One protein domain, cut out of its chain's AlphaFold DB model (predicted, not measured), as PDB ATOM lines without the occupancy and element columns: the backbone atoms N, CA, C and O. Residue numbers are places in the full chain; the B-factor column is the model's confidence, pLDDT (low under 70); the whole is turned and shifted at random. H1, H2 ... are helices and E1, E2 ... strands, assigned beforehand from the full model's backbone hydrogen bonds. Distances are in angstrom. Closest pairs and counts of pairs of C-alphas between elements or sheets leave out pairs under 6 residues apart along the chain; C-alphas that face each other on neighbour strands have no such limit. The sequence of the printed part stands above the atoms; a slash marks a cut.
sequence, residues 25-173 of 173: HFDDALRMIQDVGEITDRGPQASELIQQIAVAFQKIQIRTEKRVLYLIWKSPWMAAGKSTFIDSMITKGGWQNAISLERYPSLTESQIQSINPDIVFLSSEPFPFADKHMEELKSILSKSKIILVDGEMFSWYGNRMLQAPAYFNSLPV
ATOM      1  N   HIS A  25      73.393  -0.259  26.021       97.19
ATOM      2  CA  HIS A  25      72.283  -0.784  26.801       97.19
ATOM      3  C   HIS A  25      70.998  -0.829  25.976       97.19
ATOM      4  O   HIS A  25      70.805  -0.081  25.018       97.19
ATOM      5  N   PHE A  26      70.080  -1.692  26.399       97.50
ATOM      6  CA  PHE A  26      68.735  -1.801  25.848       97.50
ATOM      7  C   PHE A  26      68.010  -0.451  25.759       97.50
ATOM      8  O   PHE A  26      67.410  -0.135  24.737       97.50
ATOM      9  N   ASP A  27      68.110   0.369  26.806       97.31
ATOM     10  CA  ASP A  27      67.428   1.664  26.856       97.31
ATOM     11  C   ASP A  27      68.091   2.702  25.933       97.31
ATOM     12  O   ASP A  27      67.419   3.613  25.452       97.31
ATOM     13  N   ASP A  28      69.384   2.552  25.614       97.94
ATOM     14  CA  ASP A  28      70.057   3.371  24.596       97.94
ATOM     15  C   ASP A  28      69.432   3.112  23.222       97.94
ATOM     16  O   ASP A  28      69.172   4.046  22.466       97.94
ATOM     17  N   ALA A  29      69.136   1.844  22.913       97.94
ATOM     18  CA  ALA A  29      68.498   1.465  21.660       97.94
ATOM     19  C   ALA A  29      67.071   2.020  21.542       97.94
ATOM     20  O   ALA A  29      66.680   2.468  20.465       97.94
ATOM     21  N   LEU A  30      66.304   2.041  22.637       98.31
ATOM     22  CA  LEU A  30      64.976   2.666  22.645       98.31
ATOM     23  C   LEU A  30      65.059   4.179  22.417       98.31
ATOM     24  O   LEU A  30      64.276   4.719  21.638       98.31
ATOM     25  N   ARG A  31      66.032   4.849  23.047       98.12
ATOM     26  CA  ARG A  31      66.289   6.279  22.818       98.12
ATOM     27  C   ARG A  31      66.669   6.557  21.367       98.12
ATOM     28  O   ARG A  31      66.098   7.456  20.770       98.12
ATOM     29  N   MET A  32      67.519   5.728  20.765       98.06
ATOM     30  CA  MET A  32      67.842   5.853  19.341       98.06
ATOM     31  C   MET A  32      66.608   5.750  18.437       98.06
ATOM     32  O   MET A  32      66.478   6.542  17.508       98.06
ATOM     33  N   ILE A  33      65.691   4.812  18.703       98.44
ATOM     34  CA  ILE A  33      64.453   4.693  17.915       98.44
ATOM     35  C   ILE A  33      63.636   5.988  18.009       98.44
ATOM     36  O   ILE A  33      63.125   6.456  16.991       98.44
ATOM     37  N   GLN A  34      63.533   6.568  19.208       98.44
ATOM     38  CA  GLN A  34      62.840   7.838  19.431       98.44
ATOM     39  C   GLN A  34      63.517   8.985  18.669       98.44
ATOM     40  O   GLN A  34      62.845   9.666  17.897       98.44
ATOM     41  N   ASP A  35      64.835   9.145  18.814       97.62
ATOM     42  CA  ASP A  35      65.615  10.197  18.152       97.62
ATOM     43  C   ASP A  35      65.474  10.123  16.622       97.62
ATOM     44  O   ASP A  35      65.201  11.121  15.958       97.62
ATOM     45  N   VAL A  36      65.600   8.923  16.040       97.38
ATOM     46  CA  VAL A  36      65.410   8.709  14.596       97.38
ATOM     47  C   VAL A  36      63.970   9.017  14.180       97.38
ATOM     48  O   VAL A  36      63.743   9.602  13.118       97.38
ATOM     49  N   GLY A  37      62.992   8.658  15.012       98.12
ATOM     50  CA  GLY A  37      61.594   9.028  14.819       98.12
ATOM     51  C   GLY A  37      61.399  10.538  14.738       98.12
ATOM     52  O   GLY A  37      60.719  11.015  13.837       98.12
ATOM     53  N   GLU A  38      62.027  11.304  15.622       97.88
ATOM     54  CA  GLU A  38      61.951  12.769  15.617       97.88
ATOM     55  C   GLU A  38      62.639  13.377  14.392       97.88
ATOM     56  O   GLU A  38      62.043  14.196  13.694       97.88
ATOM     57  N   ILE A  39      63.848  12.912  14.065       97.50
ATOM     58  CA  ILE A  39      64.626  13.387  12.906       97.50
ATOM     59  C   ILE A  39      63.875  13.164  11.588       97.50
ATOM     60  O   ILE A  39      64.019  13.943  10.646       97.50
ATOM     61  N   THR A  40      63.079  12.098  11.506       97.19
ATOM     62  CA  THR A  40      62.355  11.711  10.287       97.19
ATOM     63  C   THR A  40      60.885  12.139  10.268       97.19
ATOM     64  O   THR A  40      60.178  11.791   9.320       97.19
ATOM     65  N   ASP A  41      60.425  12.888  11.277       98.12
ATOM     66  CA  ASP A  41      59.019  13.279  11.469       98.12
ATOM     67  C   ASP A  41      58.056  12.069  11.539       98.12
ATOM     68  O   ASP A  41      56.978  12.015  10.943       98.12
ATOM     69  N   ARG A  42      58.495  11.029  12.255       98.44
ATOM     70  CA  ARG A  42      57.817   9.741  12.495       98.44
ATOM     71  C   ARG A  42      57.707   9.397  13.983       98.44
ATOM     72  O   ARG A  42      57.690   8.223  14.357       98.44
ATOM     73  N   GLY A  43      57.612  10.411  14.843       98.44
ATOM     74  CA  GLY A  43      57.480  10.247  16.297       98.44
ATOM     75  C   GLY A  43      56.404   9.232  16.730       98.44
ATOM     76  O   GLY A  43      56.709   8.359  17.545       98.44
ATOM     77  N   PRO A  44      55.178   9.256  16.162       98.56
ATOM     78  CA  PRO A  44      54.145   8.270  16.491       98.56
ATOM     79  C   PRO A  44      54.555   6.820  16.194       98.56
ATOM     80  O   PRO A  44      54.339   5.946  17.029       98.56
ATOM     81  N   GLN A  45      55.190   6.562  15.045       98.50
ATOM     82  CA  GLN A  45      55.656   5.225  14.657       98.50
ATOM     83  C   GLN A  45      56.813   4.750  15.544       98.50
ATOM     84  O   GLN A  45      56.870   3.577  15.907       98.50
ATOM     85  N   ALA A  46      57.724   5.652  15.917       98.56
ATOM     86  CA  ALA A  46      58.802   5.342  16.851       98.56
ATOM     87  C   ALA A  46      58.254   4.973  18.237       98.56
ATOM     88  O   ALA A  46      58.629   3.942  18.795       98.56
ATOM     89  N   SER A  47      57.304   5.760  18.754       98.56
ATOM     90  CA  SER A  47      56.623   5.479  20.024       98.56
ATOM     91  C   SER A  47      55.881   4.141  19.995       98.56
ATOM     92  O   SER A  47      55.980   3.362  20.945       98.56
ATOM     93  N   GLU A  48      55.177   3.842  18.901       98.62
ATOM     94  CA  GLU A  48      54.511   2.553  18.711       98.62
ATOM     95  C   GLU A  48      55.521   1.394  18.723       98.62
ATOM     96  O   GLU A  48      55.334   0.423  19.458       98.62
ATOM     97  N   LEU A  49      56.623   1.507  17.974       98.56
ATOM     98  CA  LEU A  49      57.664   0.479  17.935       98.56
ATOM     99  C   LEU A  49      58.289   0.244  19.318       98.56
ATOM    100  O   LEU A  49      58.452  -0.904  19.733       98.56
ATOM    101  N   ILE A  50      58.594   1.312  20.061       98.69
ATOM    102  CA  ILE A  50      59.134   1.226  21.426       98.69
ATOM    103  C   ILE A  50      58.157   0.485  22.348       98.69
ATOM    104  O   ILE A  50      58.570  -0.407  23.095       98.69
ATOM    105  N   GLN A  51      56.858   0.795  22.273       98.56
ATOM    106  CA  GLN A  51      55.833   0.103  23.059       98.56
ATOM    107  C   GLN A  51      55.739  -1.381  22.694       98.56
ATOM    108  O   GLN A  51      55.702  -2.231  23.586       98.56
ATOM    109  N   GLN A  52      55.745  -1.714  21.401       98.56
ATOM    110  CA  GLN A  52      55.712  -3.103  20.937       98.56
ATOM    111  C   GLN A  52      56.933  -3.893  21.426       98.56
ATOM    112  O   GLN A  52      56.779  -5.013  21.917       98.56
ATOM    113  N   ILE A  53      58.130  -3.299  21.362       98.50
ATOM    114  CA  ILE A  53      59.363  -3.893  21.895       98.50
ATOM    115  C   ILE A  53      59.224  -4.127  23.403       98.50
ATOM    116  O   ILE A  53      59.450  -5.244  23.871       98.50
ATOM    117  N   ALA A  54      58.799  -3.120  24.172       97.31
ATOM    118  CA  ALA A  54      58.638  -3.249  25.618       97.31
ATOM    119  C   ALA A  54      57.668  -4.386  25.992       97.31
ATOM    120  O   ALA A  54      57.988  -5.223  26.839       97.31
ATOM    121  N   VAL A  55      56.519  -4.469  25.314       97.94
ATOM    122  CA  VAL A  55      55.526  -5.539  25.509       97.94
ATOM    123  C   VAL A  55      56.074  -6.908  25.100       97.94
ATOM    124  O   VAL A  55      55.789  -7.908  25.761       97.94
ATOM    125  N   ALA A  56      56.863  -6.996  24.028       97.50
ATOM    126  CA  ALA A  56      57.462  -8.258  23.602       97.50
ATOM    127  C   ALA A  56      58.467  -8.785  24.640       97.50
ATOM    128  O   ALA A  56      58.429  -9.968  24.978       97.50
ATOM    129  N   PHE A  57      59.307  -7.914  25.207       96.69
ATOM    130  CA  PHE A  57      60.295  -8.297  26.222       96.69
ATOM    131  C   PHE A  57      59.674  -8.713  27.563       96.69
ATOM    132  O   PHE A  57      60.269  -9.514  28.278       96.69
ATOM    133  N   GLN A  58      58.451  -8.275  27.882       95.44
ATOM    134  CA  GLN A  58      57.704  -8.786  29.044       95.44
ATOM    135  C   GLN A  58      57.350 -10.280  28.931       95.44
ATOM    136  O   GLN A  58      57.033 -10.911  29.936       95.44
ATOM    137  N   LYS A  59      57.402 -10.859  27.724       95.06
ATOM    138  CA  LYS A  59      57.070 -12.271  27.467       95.06
ATOM    139  C   LYS A  59      58.276 -13.207  27.589       95.06
ATOM    140  O   LYS A  59      58.144 -14.400  27.307       95.06
ATOM    141  N   ILE A  60      59.455 -12.694  27.938       93.75
ATOM    142  CA  ILE A  60      60.657 -13.519  28.079       93.75
ATOM    143  C   ILE A  60      60.537 -14.429  29.297       93.75
ATOM    144  O   ILE A  60      60.183 -14.002  30.395       93.75
ATOM    145  N   GLN A  61      60.866 -15.703  29.095       86.94
ATOM    146  CA  GLN A  61      61.007 -16.666  30.176       86.94
ATOM    147  C   GLN A  61      62.342 -16.429  30.885       86.94
ATOM    148  O   GLN A  61      63.408 -16.710  30.338       86.94
ATOM    149  N   ILE A  62      62.271 -15.892  32.100       81.19
ATOM    150  CA  ILE A  62      63.445 -15.551  32.905       81.19
ATOM    151  C   ILE A  62      64.147 -16.837  33.372       81.19
ATOM    152  O   ILE A  62      63.512 -17.700  33.975       81.19
ATOM    153  N   ARG A  63      65.456 -16.949  33.101       81.06
ATOM    154  CA  ARG A  63      66.334 -18.089  33.446       81.06
ATOM    155  C   ARG A  63      67.614 -17.596  34.131       81.06
ATOM    156  O   ARG A  63      68.735 -17.919  33.726       81.06
ATOM    157  N   THR A  64      67.439 -16.718  35.120       77.94
ATOM    158  CA  THR A  64      68.516 -15.899  35.706       77.94
ATOM    159  C   THR A  64      69.628 -16.703  36.361       77.94
ATOM    160  O   THR A  64      70.663 -16.140  36.687       77.94
ATOM    161  N   GLU A  65      69.448 -17.998  36.577       86.94
ATOM    162  CA  GLU A  65      70.450 -18.902  37.130       86.94
ATOM    163  C   GLU A  65      71.512 -19.355  36.119       86.94
ATOM    164  O   GLU A  65      72.534 -19.899  36.530       86.94
ATOM    165  N   LYS A  66      71.298 -19.149  34.813       95.12
ATOM    166  CA  LYS A  66      72.192 -19.650  33.761       95.12
ATOM    167  C   LYS A  66      73.205 -18.598  33.312       95.12
ATOM    168  O   LYS A  66      72.837 -17.520  32.839       95.12
ATOM    169  N   ARG A  67      74.491 -18.948  33.397       97.75
ATOM    170  CA  ARG A  67      75.623 -18.151  32.909       97.75
ATOM    171  C   ARG A  67      75.928 -18.474  31.446       97.75
ATOM    172  O   ARG A  67      76.246 -19.614  31.107       97.75
ATOM    173  N   VAL A  68      75.881 -17.454  30.597       98.44
ATOM    174  CA  VAL A  68      76.123 -17.517  29.154       98.44
ATOM    175  C   VAL A  68      77.488 -16.927  28.822       98.44
ATOM    176  O   VAL A  68      77.765 -15.769  29.126       98.44
ATOM    177  N   LEU A  69      78.325 -17.705  28.142       98.75
ATOM    178  CA  LEU A  69      79.485 -17.204  27.413       98.75
ATOM    179  C   LEU A  69      79.074 -16.945  25.960       98.75
ATOM    180  O   LEU A  69      78.782 -17.887  25.231       98.75
ATOM    181  N   TYR A  70      79.059 -15.685  25.529       98.75
ATOM    182  CA  TYR A  70      78.726 -15.320  24.150       98.75
ATOM    183  C   TYR A  70      80.000 -15.055  23.351       98.75
ATOM    184  O   TYR A  70      80.733 -14.120  23.672       98.75
ATOM    185  N   LEU A  71      80.272 -15.851  22.318       98.75
ATOM    186  CA  LEU A  71      81.460 -15.730  21.471       98.75
ATOM    187  C   LEU A  71      81.113 -15.072  20.131       98.75
ATOM    188  O   LEU A  71      80.141 -15.448  19.477       98.75
ATOM    189  N   ILE A  72      81.939 -14.101  19.729       98.31
ATOM    190  CA  ILE A  72      81.748 -13.268  18.526       98.31
ATOM    191  C   ILE A  72      82.825 -13.476  17.452       98.31
ATOM    192  O   ILE A  72      82.635 -13.076  16.306       98.31
ATOM    193  N   TRP A  73      83.978 -14.052  17.810       98.25
ATOM    194  CA  TRP A  73      85.122 -14.192  16.906       98.25
ATOM    195  C   TRP A  73      85.974 -15.415  17.240       98.25
ATOM    196  O   TRP A  73      86.004 -15.861  18.393       98.25
ATOM    197  N   LYS A  74      86.693 -15.927  16.234       97.25
ATOM    198  CA  LYS A  74      87.649 -17.035  16.339       97.25
ATOM    199  C   LYS A  74      89.021 -16.618  15.819       97.25
ATOM    200  O   LYS A  74      89.129 -15.912  14.823       97.25
ATOM    201  N   SER A  75      90.064 -17.152  16.456       93.69
ATOM    202  CA  SER A  75      91.476 -16.857  16.180       93.69
ATOM    203  C   SER A  75      91.839 -15.374  16.404       93.69
ATOM    204  O   SER A  75      92.147 -14.669  15.443       93.69
ATOM    205  N   PRO A  76      91.838 -14.897  17.669       95.81
ATOM    206  CA  PRO A  76      91.583 -15.648  18.906       95.81
ATOM    207  C   PRO A  76      90.085 -15.777  19.216       95.81
ATOM    208  O   PRO A  76      89.253 -15.146  18.568       95.81
ATOM    209  N   TRP A  77      89.728 -16.600  20.204       98.19
ATOM    210  CA  TRP A  77      88.369 -16.564  20.743       98.19
ATOM    211  C   TRP A  77      88.108 -15.186  21.340       98.19
ATOM    212  O   TRP A  77      88.875 -14.748  22.193       98.19
ATOM    213  N   MET A  78      87.048 -14.508  20.912       98.62
ATOM    214  CA  MET A  78      86.618 -13.250  21.526       98.62
ATOM    215  C   MET A  78      85.186 -13.375  22.014       98.62
ATOM    216  O   MET A  78      84.334 -13.930  21.315       98.62
ATOM    217  N   ALA A  79      84.932 -12.844  23.204       98.62
ATOM    218  CA  ALA A  79      83.621 -12.878  23.833       98.62
ATOM    219  C   ALA A  79      82.976 -11.493  23.883       98.62
ATOM    220  O   ALA A  79      83.678 -10.486  23.872       98.62
ATOM    221  N   ALA A  80      81.650 -11.435  23.984       98.56
ATOM    222  CA  ALA A  80      80.948 -10.215  24.360       98.56
ATOM    223  C   ALA A  80      81.008 -10.032  25.884       98.56
ATOM    224  O   ALA A  80      80.387 -10.769  26.650       98.56
ATOM    225  N   GLY A  81      81.803  -9.063  26.317       98.25
ATOM    226  CA  GLY A  81      81.948  -8.640  27.701       98.25
ATOM    227  C   GLY A  81      81.006  -7.502  28.082       98.25
ATOM    228  O   GLY A  81      80.066  -7.168  27.357       98.25
ATOM    229  N   LYS A  82      81.280  -6.897  29.237       97.94
ATOM    230  CA  LYS A  82      80.527  -5.777  29.810       97.94
ATOM    231  C   LYS A  82      80.561  -4.535  28.929       97.94
ATOM    232  O   LYS A  82      81.384  -4.410  28.020       97.94
ATOM    233  N   SER A  83      79.611  -3.636  29.168       95.94
ATOM    234  CA  SER A  83      79.440  -2.404  28.388       95.94
ATOM    235  C   SER A  83      79.278  -2.663  26.885       95.94
ATOM    236  O   SER A  83      79.801  -1.914  26.058       95.94
ATOM    237  N   THR A  84      78.586  -3.742  26.509       98.06
ATOM    238  CA  THR A  84      78.191  -4.038  25.126       98.06
ATOM    239  C   THR A  84      76.683  -4.218  25.044       98.06
ATOM    240  O   THR A  84      76.064  -4.726  25.978       98.06
ATOM    241  N   PHE A  85      76.093  -3.874  23.897       98.38
ATOM    242  CA  PHE A  85      74.669  -4.123  23.672       98.38
ATOM    243  C   PHE A  85      74.316  -5.613  23.822       98.38
ATOM    244  O   PHE A  85      73.288  -5.943  24.408       98.38
ATOM    245  N   ILE A  86      75.219  -6.508  23.408       98.56
ATOM    246  CA  ILE A  86      75.072  -7.958  23.577       98.56
ATOM    247  C   ILE A  86      74.961  -8.339  25.064       98.56
ATOM    248  O   ILE A  86      74.081  -9.118  25.414       98.56
ATOM    249  N   ASP A  87      75.774  -7.770  25.964       98.50
ATOM    250  CA  ASP A  87      75.649  -7.992  27.421       98.50
ATOM    251  C   ASP A  87      74.278  -7.553  27.957       98.50
ATOM    252  O   ASP A  87      73.647  -8.262  28.752       98.50
ATOM    253  N   SER A  88      73.769  -6.422  27.461       98.00
ATOM    254  CA  SER A  88      72.423  -5.956  27.798       98.00
ATOM    255  C   SER A  88      71.342  -6.919  27.297       98.00
ATOM    256  O   SER A  88      70.416  -7.243  28.042       98.00
ATOM    257  N   MET A  89      71.486  -7.445  26.079       98.12
ATOM    258  CA  MET A  89      70.546  -8.396  25.480       98.12
ATOM    259  C   MET A  89      70.594  -9.777  26.136       98.12
ATOM    260  O   MET A  89      69.540 -10.376  26.330       98.12
ATOM    261  N   ILE A  90      71.764 -10.258  26.569       97.94
ATOM    262  CA  ILE A  90      71.889 -11.472  27.401       97.94
ATOM    263  C   ILE A  90      71.070 -11.300  28.686       97.94
ATOM    264  O   ILE A  90      70.273 -12.170  29.039       97.94
ATOM    265  N   THR A  91      71.216 -10.147  29.345       96.56
ATOM    266  CA  THR A  91      70.497  -9.838  30.589       96.56
ATOM    267  C   THR A  91      68.989  -9.725  30.357       96.56
ATOM    268  O   THR A  91      68.200 -10.321  31.089       96.56
ATOM    269  N   LYS A  92      68.562  -9.015  29.305       96.44
ATOM    270  CA  LYS A  92      67.143  -8.898  28.921       96.44
ATOM    271  C   LYS A  92      66.548 -10.234  28.474       96.44
ATOM    272  O   LYS A  92      65.373 -10.469  28.723       96.44
ATOM    273  N   GLY A  93      67.364 -11.109  27.893       95.94
ATOM    274  CA  GLY A  93      67.052 -12.503  27.573       95.94
ATOM    275  C   GLY A  93      66.827 -13.399  28.793       95.94
ATOM    276  O   GLY A  93      66.373 -14.532  28.649       95.94
ATOM    277  N   GLY A  94      67.102 -12.891  29.996       95.62
ATOM    278  CA  GLY A  94      66.915 -13.609  31.248       95.62
ATOM    279  C   GLY A  94      68.125 -14.435  31.669       95.62
ATOM    280  O   GLY A  94      67.961 -15.275  32.542       95.62
ATOM    281  N   TRP A  95      69.308 -14.216  31.092       97.12
ATOM    282  CA  TRP A  95      70.552 -14.917  31.437       97.12
ATOM    283  C   TRP A  95      71.552 -13.997  32.148       97.12
ATOM    284  O   TRP A  95      71.399 -12.777  32.172       97.12
ATOM    285  N   GLN A  96      72.624 -14.575  32.693       97.44
ATOM    286  CA  GLN A  96      73.778 -13.825  33.197       97.44
ATOM    287  C   GLN A  96      74.950 -13.934  32.226       97.44
ATOM    288  O   GLN A  96      75.308 -15.035  31.816       97.44
ATOM    289  N   ASN A  97      75.614 -12.827  31.896       98.12
ATOM    290  CA  ASN A  97      76.861 -12.901  31.136       98.12
ATOM    291  C   ASN A  97      77.982 -13.498  32.003       98.12
ATOM    292  O   ASN A  97      78.266 -13.010  33.100       98.12
ATOM    293  N   ALA A  98      78.628 -14.551  31.507       98.19
ATOM    294  CA  ALA A  98      79.728 -15.232  32.177       98.19
ATOM    295  C   ALA A  98      81.035 -14.415  32.172       98.19
ATOM    296  O   ALA A  98      81.954 -14.750  32.923       98.19
ATOM    297  N   ILE A  99      81.115 -13.365  31.349       98.00
ATOM    298  CA  ILE A  99      82.259 -12.461  31.224       98.00
ATOM    299  C   ILE A  99      82.062 -11.213  32.085       98.00
ATOM    300  O   ILE A  99      81.076 -10.491  31.951       98.00
ATOM    301  N   SER A 100      83.046 -10.928  32.941       96.56
ATOM    302  CA  SER A 100      83.132  -9.693  33.733       96.56
ATOM    303  C   SER A 100      84.058  -8.633  33.128       96.56
ATOM    304  O   SER A 100      84.053  -7.495  33.581       96.56
ATOM    305  N   LEU A 101      84.859  -8.997  32.124       97.75
ATOM    306  CA  LEU A 101      85.746  -8.076  31.414       97.75
ATOM    307  C   LEU A 101      84.952  -7.158  30.478       97.75
ATOM    308  O   LEU A 101      83.898  -7.537  29.975       97.75
ATOM    309  N   GLU A 102      85.495  -5.977  30.205       97.12
ATOM    310  CA  GLU A 102      84.868  -4.969  29.348       97.12
ATOM    311  C   GLU A 102      84.972  -5.294  27.851       97.12
ATOM    312  O   GLU A 102      85.971  -5.832  27.366       97.12
ATOM    313  N   ARG A 103      83.959  -4.862  27.098       95.75
ATOM    314  CA  ARG A 103      83.892  -4.859  25.631       95.75
ATOM    315  C   ARG A 103      84.076  -6.239  25.011       95.75
ATOM    316  O   ARG A 103      83.166  -7.050  25.085       95.75
ATOM    317  N   TYR A 104      85.199  -6.486  24.348       97.88
ATOM    318  CA  TYR A 104      85.405  -7.690  23.548       97.88
ATOM    319  C   TYR A 104      86.750  -8.344  23.886       97.88
ATOM    320  O   TYR A 104      87.693  -8.239  23.098       97.88
ATOM    321  N   PRO A 105      86.892  -8.952  25.079       98.31
ATOM    322  CA  PRO A 105      88.141  -9.577  25.492       98.31
ATOM    323  C   PRO A 105      88.464 -10.804  24.634       98.31
ATOM    324  O   PRO A 105      87.587 -11.611  24.314       98.31
ATOM    325  N   SER A 106      89.750 -10.978  24.338       98.56
ATOM    326  CA  SER A 106      90.281 -12.235  23.813       98.56
ATOM    327  C   SER A 106      90.446 -13.249  24.942       98.56
ATOM    328  O   SER A 106      90.937 -12.911  26.019       98.56
ATOM    329  N   LEU A 107      90.072 -14.498  24.682       98.19
ATOM    330  CA  LEU A 107      90.140 -15.607  25.620       98.19
ATOM    331  C   LEU A 107      90.997 -16.739  25.053       98.19
ATOM    332  O   LEU A 107      90.967 -17.058  23.864       98.19
ATOM    333  N   THR A 108      91.744 -17.380  25.938       97.75
ATOM    334  CA  THR A 108      92.381 -18.675  25.691       97.75
ATOM    335  C   THR A 108      91.421 -19.810  26.046       97.75
ATOM    336  O   THR A 108      90.489 -19.628  26.829       97.75
ATOM    337  N   GLU A 109      91.671 -21.014  25.535       96.25
ATOM    338  CA  GLU A 109      90.879 -22.202  25.888       96.25
ATOM    339  C   GLU A 109      90.900 -22.492  27.396       96.25
ATOM    340  O   GLU A 109      89.865 -22.803  27.978       96.25
ATOM    341  N   SER A 110      92.043 -22.295  28.064       96.94
ATOM    342  CA  SER A 110      92.160 -22.452  29.521       96.94
ATOM    343  C   SER A 110      91.298 -21.445  30.296       96.94
ATOM    344  O   SER A 110      90.672 -21.800  31.300       96.94
ATOM    345  N   GLN A 111      91.202 -20.199  29.815       97.81
ATOM    346  CA  GLN A 111      90.291 -19.208  30.396       97.81
ATOM    347  C   GLN A 111      88.829 -19.597  30.169       97.81
ATOM    348  O   GLN A 111      88.040 -19.514  31.106       97.81
ATOM    349  N   ILE A 112      88.471 -20.077  28.972       97.56
ATOM    350  CA  ILE A 112      87.118 -20.572  28.669       97.56
ATOM    351  C   ILE A 112      86.736 -21.728  29.607       97.56
ATOM    352  O   ILE A 112      85.656 -21.698  30.197       97.56
ATOM    353  N   GLN A 113      87.634 -22.695  29.816       96.94
ATOM    354  CA  GLN A 113      87.428 -23.792  30.769       96.94
ATOM    355  C   GLN A 113      87.219 -23.277  32.199       96.94
ATOM    356  O   GLN A 113      86.311 -23.726  32.894       96.94
ATOM    357  N   SER A 114      88.029 -22.305  32.627       96.88
ATOM    358  CA  SER A 114      87.976 -21.741  33.980       96.88
ATOM    359  C   SER A 114      86.717 -20.906  34.230       96.88
ATOM    360  O   SER A 114      86.206 -20.888  35.348       96.88
ATOM    361  N   ILE A 115      86.174 -20.248  33.198       97.00
ATOM    362  CA  ILE A 115      84.881 -19.544  33.268       97.00
ATOM    363  C   ILE A 115      83.747 -20.527  33.591       97.00
ATOM    364  O   ILE A 115      82.810 -20.144  34.303       97.00
ATOM    365  N   ASN A 116      83.846 -21.767  33.087       95.38
ATOM    366  CA  ASN A 116      82.894 -22.865  33.270       95.38
ATOM    367  C   ASN A 116      81.426 -22.394  33.144       95.38
ATOM    368  O   ASN A 116      80.694 -22.387  34.141       95.38
ATOM    369  N   PRO A 117      81.016 -21.889  31.963       97.69
ATOM    370  CA  PRO A 117      79.672 -21.360  31.757       97.69
ATOM    371  C   PRO A 117      78.638 -22.493  31.681       97.69
ATOM    372  O   PRO A 117      78.963 -23.614  31.288       97.69
ATOM    373  N   ASP A 118      77.373 -22.203  31.983       97.94
ATOM    374  CA  ASP A 118      76.284 -23.161  31.758       97.94
ATOM    375  C   ASP A 118      76.012 -23.336  30.260       97.94
ATOM    376  O   ASP A 118      75.717 -24.436  29.787       97.94
ATOM    377  N   ILE A 119      76.110 -22.236  29.509       98.38
ATOM    378  CA  ILE A 119      75.776 -22.165  28.090       98.38
ATOM    379  C   ILE A 119      76.871 -21.392  27.349       98.38
ATOM    380  O   ILE A 119      77.353 -20.367  27.829       98.38
ATOM    381  N   VAL A 120      77.234 -21.854  26.156       98.62
ATOM    382  CA  VAL A 120      78.041 -21.099  25.199       98.62
ATOM    383  C   VAL A 120      77.196 -20.792  23.973       98.62
ATOM    384  O   VAL A 120      76.736 -21.704  23.285       98.62
ATOM    385  N   PHE A 121      77.018 -19.507  23.694       98.75
ATOM    386  CA  PHE A 121      76.419 -19.029  22.458       98.75
ATOM    387  C   PHE A 121      77.516 -18.709  21.450       98.75
ATOM    388  O   PHE A 121      78.438 -17.942  21.725       98.75
ATOM    389  N   LEU A 122      77.404 -19.323  20.280       98.62
ATOM    390  CA  LEU A 122      78.260 -19.101  19.130       98.62
ATOM    391  C   LEU A 122      77.481 -18.281  18.102       98.62
ATOM    392  O   LEU A 122      76.582 -18.805  17.449       98.62
ATOM    393  N   SER A 123      77.807 -16.995  17.998       98.38
ATOM    394  CA  SER A 123      77.110 -16.049  17.119       98.38
ATOM    395  C   SER A 123      77.245 -16.402  15.631       98.38
ATOM    396  O   SER A 123      78.299 -16.845  15.188       98.38
ATOM    397  N   SER A 124      76.216 -16.155  14.824       97.94
ATOM    398  CA  SER A 124      76.324 -16.243  13.357       97.94
ATOM    399  C   SER A 124      77.163 -15.108  12.750       97.94
ATOM    400  O   SER A 124      77.657 -15.241  11.631       97.94
ATOM    401  N   GLU A 125      77.355 -14.009  13.488       95.38
ATOM    402  CA  GLU A 125      78.113 -12.827  13.071       95.38
ATOM    403  C   GLU A 125      78.876 -12.165  14.241       95.38
ATOM    404  O   GLU A 125      78.480 -12.311  15.402       95.38
ATOM    405  N   PRO A 126      79.971 -11.421  13.985       95.38
ATOM    406  CA  PRO A 126      80.614 -11.187  12.685       95.38
ATOM    407  C   PRO A 126      81.382 -12.401  12.145       95.38
ATOM    408  O   PRO A 126      81.684 -12.454  10.954       95.38
ATOM    409  N   PHE A 127      81.706 -13.374  12.997       97.31
ATOM    410  CA  PHE A 127      82.331 -14.623  12.577       97.31
ATOM    411  C   PHE A 127      81.277 -15.731  12.421       97.31
ATOM    412  O   PHE A 127      80.556 -15.991  13.382       97.31
ATOM    413  N   PRO A 128      81.212 -16.434  11.275       96.31
ATOM    414  CA  PRO A 128      80.231 -17.489  11.047       96.31
ATOM    415  C   PRO A 128      80.652 -18.781  11.755       96.31
ATOM    416  O   PRO A 128      81.314 -19.656  11.178       96.31
ATOM    417  N   PHE A 129      80.293 -18.909  13.034       98.19
ATOM    418  CA  PHE A 129      80.475 -20.164  13.751       98.19
ATOM    419  C   PHE A 129      79.665 -21.304  13.107       98.19
ATOM    420  O   PHE A 129      78.704 -21.098  12.375       98.19
ATOM    421  N   ALA A 130      80.106 -22.538  13.353       96.69
ATOM    422  CA  ALA A 130      79.619 -23.752  12.696       96.69
ATOM    423  C   ALA A 130      79.952 -24.970  13.568       96.69
ATOM    424  O   ALA A 130      80.744 -24.841  14.506       96.69
ATOM    425  N   ASP A 131      79.434 -26.146  13.212       96.81
ATOM    426  CA  ASP A 131      79.552 -27.383  14.002       96.81
ATOM    427  C   ASP A 131      80.988 -27.711  14.430       96.81
ATOM    428  O   ASP A 131      81.224 -28.051  15.585       96.81
ATOM    429  N   LYS A 132      81.983 -27.506  13.557       96.94
ATOM    430  CA  LYS A 132      83.401 -27.735  13.900       96.94
ATOM    431  C   LYS A 132      83.859 -26.952  15.139       96.94
ATOM    432  O   LYS A 132      84.592 -27.476  15.968       96.94
ATOM    433  N   HIS A 133      83.382 -25.717  15.294       97.31
ATOM    434  CA  HIS A 133      83.722 -24.860  16.426       97.31
ATOM    435  C   HIS A 133      82.977 -25.292  17.695       97.31
ATOM    436  O   HIS A 133      83.487 -25.121  18.801       97.31
ATOM    437  N   MET A 134      81.782 -25.872  17.540       96.62
ATOM    438  CA  MET A 134      81.073 -26.502  18.650       96.62
ATOM    439  C   MET A 134      81.851 -27.713  19.157       96.62
ATOM    440  O   MET A 134      82.028 -27.843  20.362       96.62
ATOM    441  N   GLU A 135      82.345 -28.567  18.258       96.44
ATOM    442  CA  GLU A 135      83.144 -29.740  18.628       96.44
ATOM    443  C   GLU A 135      84.464 -29.352  19.313       96.44
ATOM    444  O   GLU A 135      84.809 -29.940  20.340       96.44
ATOM    445  N   GLU A 136      85.151 -28.305  18.830       96.38
ATOM    446  CA  GLU A 136      86.326 -27.730  19.510       96.38
ATOM    447  C   GLU A 136      86.001 -27.388  20.976       96.38
ATOM    448  O   GLU A 136      86.713 -27.807  21.889       96.38
ATOM    449  N   LEU A 137      84.885 -26.698  21.229       97.19
ATOM    450  CA  LEU A 137      84.490 -26.316  22.586       97.19
ATOM    451  C   LEU A 137      83.972 -27.488  23.428       97.19
ATOM    452  O   LEU A 137      84.261 -27.536  24.621       97.19
ATOM    453  N   LYS A 138      83.261 -28.457  22.839       96.12
ATOM    454  CA  LYS A 138      82.804 -29.670  23.546       96.12
ATOM    455  C   LYS A 138      83.976 -30.483  24.088       96.12
ATOM    456  O   LYS A 138      83.858 -31.077  25.156       96.12
ATOM    457  N   SER A 139      85.111 -30.481  23.383       95.69
ATOM    458  CA  SER A 139      86.320 -31.182  23.828       95.69
ATOM    459  C   SER A 139      86.904 -30.614  25.130       95.69
ATOM    460  O   SER A 139      87.549 -31.345  25.881       95.69
ATOM    461  N   ILE A 140      86.635 -29.336  25.426       95.81
ATOM    462  CA  ILE A 140      87.138 -28.640  26.615       95.81
ATOM    463  C   ILE A 140      86.055 -28.326  27.662       95.81
ATOM    464  O   ILE A 140      86.378 -28.134  28.833       95.81
ATOM    465  N   LEU A 141      84.776 -28.301  27.280       96.94
ATOM    466  CA  LEU A 141      83.631 -28.007  28.145       96.94
ATOM    467  C   LEU A 141      82.666 -29.197  28.186       96.94
ATOM    468  O   LEU A 141      81.725 -29.288  27.402       96.94
ATOM    469  N   SER A 142      82.858 -30.097  29.149       90.75
ATOM    470  CA  SER A 142      82.070 -31.337  29.251       90.75
ATOM    471  C   SER A 142      80.642 -31.159  29.782       90.75
ATOM    472  O   SER A 142      79.822 -32.062  29.636       90.75
ATOM    473  N   LYS A 143      80.338 -30.021  30.421       93.38
ATOM    474  CA  LYS A 143      79.034 -29.748  31.057       93.38
ATOM    475  C   LYS A 143      78.240 -28.628  30.390       93.38
ATOM    476  O   LYS A 143      77.031 -28.551  30.594       93.38
ATOM    477  N   SER A 144      78.906 -27.756  29.638       97.25
ATOM    478  CA  SER A 144      78.274 -26.587  29.032       97.25
ATOM    479  C   SER A 144      77.443 -26.983  27.817       97.25
ATOM    480  O   SER A 144      77.857 -27.801  26.994       97.25
ATOM    481  N   LYS A 145      76.286 -26.345  27.656       97.25
ATOM    482  CA  LYS A 145      75.480 -26.465  26.442       97.25
ATOM    483  C   LYS A 145      76.008 -25.501  25.387       97.25
ATOM    484  O   LYS A 145      76.037 -24.302  25.627       97.25
ATOM    485  N   ILE A 146      76.429 -26.000  24.232       98.19
ATOM    486  CA  ILE A 146      76.979 -25.158  23.158       98.19
ATOM    487  C   ILE A 146      75.933 -25.049  22.051       98.19
ATOM    488  O   ILE A 146      75.420 -26.072  21.595       98.19
ATOM    489  N   ILE A 147      75.585 -23.822  21.658       98.12
ATOM    490  CA  ILE A 147      74.472 -23.528  20.746       98.12
ATOM    491  C   ILE A 147      74.920 -22.472  19.733       98.12
ATOM    492  O   ILE A 147      75.470 -21.437  20.113       98.12
ATOM    493  N   LEU A 148      74.662 -22.724  18.448       98.44
ATOM    494  CA  LEU A 148      74.745 -21.702  17.405       98.44
ATOM    495  C   LEU A 148      73.531 -20.783  17.514       98.44
ATOM    496  O   LEU A 148      72.398 -21.264  17.558       98.44
ATOM    497  N   VAL A 149      73.770 -19.477  17.557       98.44
ATOM    498  CA  VAL A 149      72.710 -18.476  17.675       98.44
ATOM    499  C   VAL A 149      72.763 -17.469  16.538       98.44
ATOM    500  O   VAL A 149      73.827 -17.178  15.998       98.44
ATOM    501  N   ASP A 150      71.604 -16.921  16.194       98.25
ATOM    502  CA  ASP A 150      71.486 -15.804  15.272       98.25
ATOM    503  C   ASP A 150      71.995 -14.537  15.963       98.25
ATOM    504  O   ASP A 150      71.383 -14.042  16.914       98.25
ATOM    505  N   GLY A 151      73.140 -14.045  15.496       97.81
ATOM    506  CA  GLY A 151      73.799 -12.873  16.038       97.81
ATOM    507  C   GLY A 151      72.927 -11.631  15.968       97.81
ATOM    508  O   GLY A 151      72.897 -10.889  16.949       97.81
ATOM    509  N   GLU A 152      72.129 -11.463  14.905       97.69
ATOM    510  CA  GLU A 152      71.268 -10.286  14.723       97.69
ATOM    511  C   GLU A 152      70.314 -10.097  15.915       97.69
ATOM    512  O   GLU A 152      70.033  -8.972  16.328       97.69
ATOM    513  N   MET A 153      69.852 -11.196  16.523       98.00
ATOM    514  CA  MET A 153      68.930 -11.156  17.665       98.00
ATOM    515  C   MET A 153      69.578 -10.622  18.949       98.00
ATOM    516  O   MET A 153      68.866 -10.217  19.869       98.00
ATOM    517  N   PHE A 154      70.910 -10.601  19.021       98.12
ATOM    518  CA  PHE A 154      71.678 -10.107  20.166       98.12
ATOM    519  C   PHE A 154      72.437  -8.809  19.874       98.12
ATOM    520  O   PHE A 154      72.677  -8.032  20.799       98.12
ATOM    521  N   SER A 155      72.850  -8.576  18.627       97.06
ATOM    522  CA  SER A 155      73.731  -7.469  18.239       97.06
ATOM    523  C   SER A 155      73.002  -6.319  17.538       97.06
ATOM    524  O   SER A 155      73.493  -5.192  17.603       97.06
ATOM    525  N   TRP A 156      71.849  -6.555  16.894       96.88
ATOM    526  CA  TRP A 156      71.148  -5.518  16.125       96.88
ATOM    527  C   TRP A 156      70.045  -4.868  16.959       96.88
ATOM    528  O   TRP A 156      69.007  -5.458  17.267       96.88
ATOM    529  N   TYR A 157      70.263  -3.604  17.301       95.31
ATOM    530  CA  TYR A 157      69.259  -2.740  17.911       95.31
ATOM    531  C   TYR A 157      68.293  -2.153  16.869       95.31
ATOM    532  O   TYR A 157      68.560  -2.155  15.668       95.31
ATOM    533  N   GLY A 158      67.158  -1.627  17.333       95.75
ATOM    534  CA  GLY A 158      66.101  -1.088  16.476       95.75
ATOM    535  C   GLY A 158      64.947  -2.075  16.301       95.75
ATOM    536  O   GLY A 158      64.549  -2.764  17.238       95.75
ATOM    537  N   ASN A 159      64.401  -2.172  15.088       94.44
ATOM    538  CA  ASN A 159      63.231  -3.010  14.808       94.44
ATOM    539  C   ASN A 159      63.459  -4.514  15.069       94.44
ATOM    540  O   ASN A 159      62.514  -5.216  15.429       94.44
ATOM    541  N   ARG A 160      64.696  -5.016  14.932       95.38
ATOM    542  CA  ARG A 160      65.050  -6.423  15.211       95.38
ATOM    543  C   ARG A 160      64.788  -6.830  16.657       95.38
ATOM    544  O   ARG A 160      64.434  -7.980  16.907       95.38
ATOM    545  N   MET A 161      64.830  -5.878  17.588       97.88
ATOM    546  CA  MET A 161      64.499  -6.122  18.992       97.88
ATOM    547  C   MET A 161      63.074  -6.666  19.162       97.88
ATOM    548  O   MET A 161      62.825  -7.418  20.093       97.88
ATOM    549  N   LEU A 162      62.139  -6.373  18.251       97.38
ATOM    550  CA  LEU A 162      60.780  -6.917  18.321       97.38
ATOM    551  C   LEU A 162      60.740  -8.452  18.169       97.38
ATOM    552  O   LEU A 162      59.857  -9.108  18.718       97.38
ATOM    553  N   GLN A 163      61.699  -9.025  17.436       97.25
ATOM    554  CA  GLN A 163      61.779 -10.462  17.143       97.25
ATOM    555  C   GLN A 163      62.582 -11.227  18.205       97.25
ATOM    556  O   GLN A 163      62.298 -12.399  18.472       97.25
ATOM    557  N   ALA A 164      63.539 -10.554  18.854       97.75
ATOM    558  CA  ALA A 164      64.468 -11.162  19.802       97.75
ATOM    559  C   ALA A 164      63.787 -11.947  20.950       97.75
ATOM    560  O   ALA A 164      64.203 -13.078  21.195       97.75
ATOM    561  N   PRO A 165      62.705 -11.474  21.610       97.25
ATOM    562  CA  PRO A 165      62.050 -12.229  22.685       97.25
ATOM    563  C   PRO A 165      61.513 -13.600  22.265       97.25
ATOM    564  O   PRO A 165      61.684 -14.587  22.981       97.25
ATOM    565  N   ALA A 166      60.865 -13.677  21.098       97.12
ATOM    566  CA  ALA A 166      60.339 -14.936  20.581       97.12
ATOM    567  C   ALA A 166      61.482 -15.903  20.247       97.12
ATOM    568  O   ALA A 166      61.417 -17.082  20.594       97.12
ATOM    569  N   TYR A 167      62.554 -15.378  19.649       97.81
ATOM    570  CA  TYR A 167      63.759 -16.140  19.362       97.81
ATOM    571  C   TYR A 167      64.417 -16.679  20.642       97.81
ATOM    572  O   TYR A 167      64.639 -17.883  20.755       97.81
ATOM    573  N   PHE A 168      64.636 -15.831  21.648       97.44
ATOM    574  CA  PHE A 168      65.221 -16.215  22.937       97.44
ATOM    575  C   PHE A 168      64.423 -17.310  23.646       97.44
ATOM    576  O   PHE A 168      65.006 -18.248  24.186       97.44
ATOM    577  N   ASN A 169      63.092 -17.241  23.602       96.19
ATOM    578  CA  ASN A 169      62.228 -18.280  24.158       96.19
ATOM    579  C   ASN A 169      62.281 -19.601  23.373       96.19
ATOM    580  O   ASN A 169      62.002 -20.649  23.951       96.19
ATOM    581  N   SER A 170      62.630 -19.558  22.084       96.19
ATOM    582  CA  SER A 170      62.768 -20.748  21.234       96.19
ATOM    583  C   SER A 170      64.118 -21.452  21.375       96.19
ATOM    584  O   SER A 170      64.246 -22.606  20.962       96.19
ATOM    585  N   LEU A 171      65.125 -20.776  21.948       96.12
ATOM    586  CA  LEU A 171      66.451 -21.355  22.111       96.12
ATOM    587  C   LEU A 171      66.365 -22.618  22.975       96.12
ATOM    588  O   LEU A 171      65.736 -22.597  24.039       96.12
ATOM    589  N   PRO A 172      67.026 -23.714  22.567       92.12
ATOM    590  CA  PRO A 172      67.045 -24.928  23.351       92.12
ATOM    591  C   PRO A 172      68.041 -24.712  24.486       92.12
ATOM    592  O   PRO A 172      69.150 -25.223  24.410       92.12
ATOM    593  N   VAL A 173      67.692 -23.958  25.529       86.88
ATOM    594  CA  VAL A 173      68.537 -23.706  26.713       86.88
ATOM    595  C   VAL A 173      68.087 -24.530  27.904       86.88
ATOM    596  O   VAL A 173      66.900 -24.468  28.270       86.88
TER     597      VAL A 173
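This is residues 25 to 173 of the 173 residues of an uncharacterized protein of Cyclobacteriaceae bacterium (UniProt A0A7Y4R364). This is an elongated domain with a small, strongly twisted sheet of four strands towards one end, H5 over one face of it and H3 over the other, and at the far end a long helical hairpin of H1 and H2 that makes much of the length. The short helices H6, H7 and H8 lie between hairpin and sheet, and H4 grazes the sheet. The printed part has 149 residues, with eight named helices and four named strands in the order H1 H2 E1 E2 H3 H4 E3 H5 E4 H6 H7 H8. The sheet is mixed, in the order E2 E1 E3 E4, and the class is mixed, helices and strands. The whole is compact by its radius of gyration of the C-alphas, 16.2 A, and spans 53 by 27 by 25 A.

H1, residues 26 to 39, is 20.4 A long from first to last C-alpha and begins at C-alpha 26, (68.735, -1.801, 25.848). H2, residues 43 to 57, is 21.2 A long. E1, residues 67 to 73, is the longest strand at 19.0 A and begins at C-alpha 67, (75.623, -18.151, 32.909). E2 is residues 77 to 79, H3 residues 85 to 92 and H4 residues 109 to 115. E3, residues 119 to 123, is 12.6 A long; H5, residues 131 to 140, is 14.8 A; E4, residues 145 to 149, is 12.2 A. H6 is residues 152 to 155, H7 residues 159 to 162, and H8 residues 164 to 170, ending at C-alpha 170, (62.768, -20.748, 21.234).

In the sheet, the inner strands E1 and E3 are parallel at 25 degrees, with N 71 and O 121 2.8 A apart, within hydrogen-bond range. E3 and the edge strand E4 are parallel at 23 degrees, with N 120 and O 145 at 2.8 A. E1 and the edge strand E2 form a hairpin, antiparallel at 126 degrees, with N 72 and O 78 at 2.9 A. E3, H5 and E4 form a strand-helix-strand unit, two parallel neighbour strands with a helix between, whose crossover is right-handed. H5 is on the sheet at a height of 9.4 A, over E4 and along the strands at 26 degrees on the local plane; the closest C-alphas, of Met 134 and Ile 146, are 6.2 A apart. H3 is on the opposite face, over E1. H4 and H6 only graze the sheet. H3 and H6 touch, with the C-alphas of Ile 86 and Phe 154 closest at 5.3 A. H1 touches H3 with residue 26 alone, the C-alphas of Phe 26 and Ser 88 being 5.9 A apart. H1 and H2 form a helical hairpin, a shallow tilt of 18 degrees, opposite ways, with the C-alphas of Gly 37 and Gly 43 closest at 4.5 A. H2 touches H7, the C-alphas of Ile 53 and Leu 162 being 4.9 A apart. H2 and H8 only just touch, with 3 pairs of C-alphas within 8 A, the closest those of Phe 57 and Pro 165 at 5.6 A. Each O i to N i+4 pair is within hydrogen-bond range in H1, H2, H3, H4 and H8, and 5 of 6 are in H5; H6 and H7 are too short for such a pair.

The two C-alphas farthest apart, of Asp 41 and Ser 139, are 53.6 A from each other. The printed part has no cut and ends at residue 173, the chain's last. The link from H3 to H4, residues 93 to 108, is long. The mean pLDDT of the printed part is 96.7, and no printed residue is under 70.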